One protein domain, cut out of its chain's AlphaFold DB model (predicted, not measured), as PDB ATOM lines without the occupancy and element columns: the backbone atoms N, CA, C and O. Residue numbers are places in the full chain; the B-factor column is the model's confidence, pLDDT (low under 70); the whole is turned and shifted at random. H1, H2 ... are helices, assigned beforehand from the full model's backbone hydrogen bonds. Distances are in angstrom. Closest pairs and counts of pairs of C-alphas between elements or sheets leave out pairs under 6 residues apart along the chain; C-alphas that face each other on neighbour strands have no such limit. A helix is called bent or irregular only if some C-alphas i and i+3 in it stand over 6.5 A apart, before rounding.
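This is residues 2 to 46 of the 120 residues of an uncharacterized protein of Treponema sp. J25 (UniProt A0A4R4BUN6). A short helix, H1, is set crosswise on the early part of a long helix, H2, which kinks near residue 26; residues 31 to 46 stick out as a free arm that makes the length. The printed part has 45 residues, with two named helices in the order H1, H2, no named strand, and the class all helix. It is loose, with a radius of gyration of the C-alphas of 13.2 A, and spans 42 by 19 by 13 A.

Start at H1, residues 2 to 12, where every O i to N i+4 pair is within hydrogen-bond range. A short link of 6 residues leads to H2, residues 19 to 43, with 19 of 21 such pairs within range. H2 touches H1 with residues 22 to 26 alone; the closest C-alphas, of Gln 3 and Leu 26, are 7.2 A apart. Their lines are about perpendicular, at 81 degrees. Near residue 26 find H2's kink of 38 degrees; H2 is irregular, but only just, with C-alphas 24 and 27 6.8 A apart.

Find C-alpha 2 at (171.915, 201.952, 193.743), where H1 begins. H2 runs 35.3 A, from C-alpha 19 to C-alpha 43 at (168.142, 184.313, 210.346).

The C-alphas farthest apart, of Thr 18 and Ala 46, are 42.7 A apart. The printed part has no cut. The model's pLDDT is under 70 at residues 40 to 46.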
ATOM      1  N   ILE A   2     170.824 202.633 193.005       77.69
ATOM      2  CA  ILE A   2     171.915 201.952 193.743       77.69
ATOM      3  C   ILE A   2     173.302 202.571 193.502       77.69
ATOM      4  O   ILE A   2     174.105 202.681 194.418       77.69
ATOM      5  N   GLN A   3     173.571 203.058 192.290       77.69
ATOM      6  CA  GLN A   3     174.840 203.713 191.972       77.69
ATOM      7  C   GLN A   3     175.045 205.021 192.761       77.69
ATOM      8  O   GLN A   3     176.156 205.297 193.205       77.69
ATOM      9  N   ASP A   4     173.971 205.787 192.981       81.75
ATOM     10  CA  ASP A   4     174.003 207.032 193.758       81.75
ATOM     11  C   ASP A   4     174.282 206.746 195.245       81.75
ATOM     12  O   ASP A   4     175.045 207.459 195.892       81.75
ATOM     13  N   GLU A   5     173.720 205.657 195.775       83.06
ATOM     14  CA  GLU A   5     173.949 205.196 197.151       83.06
ATOM     15  C   GLU A   5     175.372 204.664 197.355       83.06
ATOM     16  O   GLU A   5     176.017 204.966 198.362       83.06
ATOM     17  N   VAL A   6     175.897 203.911 196.385       81.25
ATOM     18  CA  VAL A   6     177.283 203.427 196.422       81.25
ATOM     19  C   VAL A   6     178.260 204.596 196.341       81.25
ATOM     20  O   VAL A   6     179.237 204.621 197.087       81.25
ATOM     21  N   ARG A   7     177.974 205.602 195.508       84.25
ATOM     22  CA  ARG A   7     178.770 206.830 195.445       84.25
ATOM     23  C   ARG A   7     178.776 207.573 196.780       84.25
ATOM     24  O   ARG A   7     179.846 207.904 197.276       84.25
ATOM     25  N   LEU A   8     177.611 207.778 197.392       84.75
ATOM     26  CA  LEU A   8     177.514 208.430 198.701       84.75
ATOM     27  C   LEU A   8     178.263 207.642 199.788       84.75
ATOM     28  O   LEU A   8     178.921 208.221 200.648       84.75
ATOM     29  N   THR A   9     178.216 206.312 199.726       84.06
ATOM     30  CA  THR A   9     178.964 205.442 200.643       84.06
ATOM     31  C   THR A   9     180.477 205.563 200.437       84.06
ATOM     32  O   THR A   9     181.225 205.601 201.413       84.06
ATOM     33  N   ALA A  10     180.936 205.670 199.187       83.06
ATOM     34  CA  ALA A  10     182.342 205.912 198.867       83.06
ATOM     35  C   ALA A  10     182.813 207.279 199.390       83.06
ATOM     36  O   ALA A  10     183.861 207.360 200.027       83.06
ATOM     37  N   GLU A  11     181.997 208.324 199.223       84.81
ATOM     38  CA  GLU A  11     182.274 209.665 199.751       84.81
ATOM     39  C   GLU A  11     182.386 209.660 201.289       84.81
ATOM     40  O   GLU A  11     183.336 210.219 201.842       84.81
ATOM     41  N   LEU A  12     181.488 208.959 201.995       87.25
ATOM     42  CA  LEU A  12     181.564 208.791 203.455       87.25
ATOM     43  C   LEU A  12     182.826 208.043 203.910       87.25
ATOM     44  O   LEU A  12     183.382 208.348 204.964       87.25
ATOM     45  N   ALA A  13     183.285 207.076 203.116       87.31
ATOM     46  CA  ALA A  13     184.500 206.312 203.375       87.31
ATOM     47  C   ALA A  13     185.788 207.047 202.958       87.31
ATOM     48  O   ALA A  13     186.871 206.475 203.077       87.31
ATOM     49  N   GLN A  14     185.685 208.295 202.481       85.12
ATOM     50  CA  GLN A  14     186.799 209.074 201.927       85.12
ATOM     51  C   GLN A  14     187.494 208.367 200.749       85.12
ATOM     52  O   GLN A  14     188.699 208.516 200.541       85.12
ATOM     53  N   LEU A  15     186.735 207.591 199.972       85.62
ATOM     54  CA  LEU A  15     187.203 206.944 198.754       85.62
ATOM     55  C   LEU A  15     186.869 207.841 197.563       85.62
ATOM     56  O   LEU A  15     185.711 207.944 197.157       85.62
ATOM     57  N   ASP A  16     187.891 208.472 196.992       81.19
ATOM     58  CA  ASP A  16     187.755 209.229 195.747       81.19
ATOM     59  C   ASP A  16     187.699 208.249 194.566       81.19
ATOM     60  O   ASP A  16     188.718 207.877 193.982       81.19
ATOM     61  N   MET A  17     186.500 207.729 194.297       79.56
ATOM     62  CA  MET A  17     186.254 206.772 193.221       79.56
ATOM     63  C   MET A  17     185.818 207.500 191.957       79.56
ATOM     64  O   MET A  17     184.824 208.227 191.943       79.56
ATOM     65  N   THR A  18     186.511 207.236 190.852       86.75
ATOM     66  CA  THR A  18     186.065 207.707 189.541       86.75
ATOM     67  C   THR A  18     184.798 206.973 189.094       86.75
ATOM     68  O   THR A  18     184.537 205.836 189.490       86.75
ATOM     69  N   GLU A  19     184.021 207.587 188.199       83.19
ATOM     70  CA  GLU A  19     182.785 206.995 187.658       83.19
ATOM     71  C   GLU A  19     183.020 205.607 187.026       83.19
ATOM     72  O   GLU A  19     182.202 204.696 187.133       83.19
ATOM     73  N   GLU A  20     184.179 205.417 186.400       84.69
ATOM     74  CA  GLU A  20     184.553 204.148 185.781       84.69
ATOM     75  C   GLU A  20     184.948 203.083 186.821       84.69
ATOM     76  O   GLU A  20     184.648 201.904 186.633       84.69
ATOM     77  N   GLU A  21     185.574 203.471 187.934       84.19
ATOM     78  CA  GLU A  21     185.854 202.564 189.055       84.19
ATOM     79  C   GLU A  21     184.574 202.168 189.783       84.19
ATOM     80  O   GLU A  21     184.380 200.991 190.086       84.19
ATOM     81  N   LEU A  22     183.663 203.122 189.975       83.69
ATOM     82  CA  LEU A  22     182.336 202.881 190.525       83.69
ATOM     83  C   LEU A  22     181.569 201.866 189.669       83.69
ATOM     84  O   LEU A  22     181.057 200.873 190.188       83.69
ATOM     85  N   ARG A  23     181.572 202.047 188.343       84.62
ATOM     86  CA  ARG A  23     180.913 201.135 187.396       84.62
ATOM     87  C   ARG A  23     181.512 199.725 187.407       84.62
ATOM     88  O   ARG A  23     180.786 198.754 187.207       84.62
ATOM     89  N   ARG A  24     182.823 199.591 187.637       86.81
ATOM     90  CA  ARG A  24     183.494 198.282 187.766       86.81
ATOM     91  C   ARG A  24     183.261 197.620 189.118       86.81
ATOM     92  O   ARG A  24     183.207 196.395 189.173       86.81
ATOM     93  N   ALA A  25     183.149 198.401 190.188       84.56
ATOM     94  CA  ALA A  25     182.919 197.897 191.538       84.56
ATOM     95  C   ALA A  25     181.458 197.484 191.765       84.56
ATOM     96  O   ALA A  25     181.196 196.577 192.557       84.56
ATOM     97  N   LEU A  26     180.517 198.102 191.043       85.81
ATOM     98  CA  LEU A  26     179.079 197.899 191.221       85.81
ATOM     99  C   LEU A  26     178.649 196.418 191.220       85.81
ATOM    100  O   LEU A  26     177.989 196.014 192.175       85.81
ATOM    101  N   PRO A  27     179.078 195.561 190.267       87.25
ATOM    102  CA  PRO A  27     178.658 194.160 190.252       87.25
ATOM    103  C   PRO A  27     179.155 193.366 191.467       87.25
ATOM    104  O   PRO A  27     178.463 192.473 191.951       87.25
ATOM    105  N   ALA A  28     180.353 193.675 191.971       86.75
ATOM    106  CA  ALA A  28     180.902 193.013 193.153       86.75
ATOM    107  C   ALA A  28     180.154 193.439 194.424       86.75
ATOM    108  O   ALA A  28     179.868 192.611 195.288       86.75
ATOM    109  N   ILE A  29     179.788 194.721 194.510       84.81
ATOM    110  CA  ILE A  29     178.995 195.264 195.616       84.81
ATOM    111  C   ILE A  29     177.592 194.651 195.613       84.81
ATOM    112  O   ILE A  29     177.126 194.201 196.654       84.81
ATOM    113  N   GLU A  30     176.946 194.541 194.453       86.69
ATOM    114  CA  GLU A  30     175.633 193.898 194.321       86.69
ATOM    115  C   GLU A  30     175.661 192.423 194.737       86.69
ATOM    116  O   GLU A  30     174.773 191.969 195.458       86.69
ATOM    117  N   GLN A  31     176.699 191.676 194.350       84.31
ATOM    118  CA  GLN A  31     176.871 190.281 194.772       84.31
ATOM    119  C   GLN A  31     177.039 190.156 196.288       84.31
ATOM    120  O   GLN A  31     176.437 189.278 196.907       84.31
ATOM    121  N   MET A  32     177.823 191.047 196.895       84.62
ATOM    122  CA  MET A  32     178.013 191.085 198.342       84.62
ATOM    123  C   MET A  32     176.703 191.419 199.074       84.62
ATOM    124  O   MET A  32     176.348 190.744 200.040       84.62
ATOM    125  N   LEU A  33     175.951 192.412 198.595       84.31
ATOM    126  CA  LEU A  33     174.652 192.779 199.164       84.31
ATOM    127  C   LEU A  33     173.629 191.644 199.028       84.31
ATOM    128  O   LEU A  33     172.916 191.345 199.982       84.31
ATOM    129  N   ALA A  34     173.591 190.966 197.878       82.31
ATOM    130  CA  ALA A  34     172.725 189.809 197.665       82.31
ATOM    131  C   ALA A  34     173.084 188.639 198.596       82.31
ATOM    132  O   ALA A  34     172.194 187.976 199.128       82.31
ATOM    133  N   PHE A  35     174.379 188.409 198.835       79.25
ATOM    134  CA  PHE A  35     174.847 187.418 199.801       79.25
ATOM    135  C   PHE A  35     174.375 187.743 201.228       79.25
ATOM    136  O   PHE A  35     173.844 186.865 201.909       79.25
ATOM    137  N   PHE A  36     174.496 188.999 201.671       79.50
ATOM    138  CA  PHE A  36     174.000 189.410 202.989       79.50
ATOM    139  C   PHE A  36     172.475 189.329 203.100       79.50
ATOM    140  O   PHE A  36     171.967 188.812 204.092       79.50
ATOM    141  N   ALA A  37     171.744 189.726 202.059       79.75
ATOM    142  CA  ALA A  37     170.291 189.581 202.028       79.75
ATOM    143  C   ALA A  37     169.859 188.107 202.146       79.75
ATOM    144  O   ALA A  37     168.916 187.785 202.870       79.75
ATOM    145  N   ALA A  38     170.571 187.184 201.489       75.00
ATOM    146  CA  ALA A  38     170.318 185.753 201.632       75.00
ATOM    147  C   ALA A  38     170.590 185.259 203.067       75.00
ATOM    148  O   ALA A  38     169.808 184.472 203.604       75.00
ATOM    149  N   MET A  39     171.639 185.758 203.723       70.50
ATOM    150  CA  MET A  39     171.946 185.438 205.125       70.50
ATOM    151  C   MET A  39     170.860 185.922 206.100       70.50
ATOM    152  O   MET A  39     170.508 185.191 207.030       70.50
ATOM    153  N   ASP A  40     170.265 187.093 205.865       63.97
ATOM    154  CA  ASP A  40     169.157 187.601 206.686       63.97
ATOM    155  C   ASP A  40     167.916 186.702 206.602       63.97
ATOM    156  O   ASP A  40     167.274 186.425 207.619       63.97
ATOM    157  N   THR A  41     167.611 186.150 205.422       57.44
ATOM    158  CA  THR A  41     166.476 185.220 205.276       57.44
ATOM    159  C   THR A  41     166.668 183.907 206.041       57.44
ATOM    160  O   THR A  41     165.697 183.354 206.559       57.44
ATOM    161  N   PHE A  42     167.911 183.443 206.208       51.75
ATOM    162  CA  PHE A  42     168.233 182.288 207.056       51.75
ATOM    163  C   PHE A  42     168.109 182.596 208.557       51.75
ATOM    164  O   PHE A  42     167.832 181.700 209.353       51.75
ATOM    165  N   SER A  43     168.257 183.862 208.953       50.56
ATOM    166  CA  SER A  43     168.142 184.313 210.346       50.56
ATOM    167  C   SER A  43     166.681 184.348 210.839       50.56
ATOM    168  O   SER A  43     166.419 184.101 212.022       50.56
ATOM    169  N   LEU A  44     165.714 184.592 209.948       48.84
ATOM    170  CA  LEU A  44     164.284 184.725 210.278       48.84
ATOM    171  C   LEU A  44     163.483 183.408 210.295       48.84
ATOM    172  O   LEU A  44     162.324 183.416 210.697       48.84
ATOM    173  N   ALA A  45     164.081 182.272 209.920       46.09
ATOM    174  CA  ALA A  45     163.422 180.958 209.939       46.09
ATOM    175  C   ALA A  45     163.547 180.203 211.282       46.09
ATOM    176  O   ALA A  45     163.212 179.020 211.362       46.09
ATOM    177  N   ALA A  46     164.028 180.858 212.344       47.16
ATOM    178  CA  ALA A  46     163.976 180.309 213.698       47.16
ATOM    179  C   ALA A  46     162.614 180.657 214.345       47.16
ATOM    180  O   ALA A  46     162.216 181.823 214.291       47.16
TER     181      ALA A  46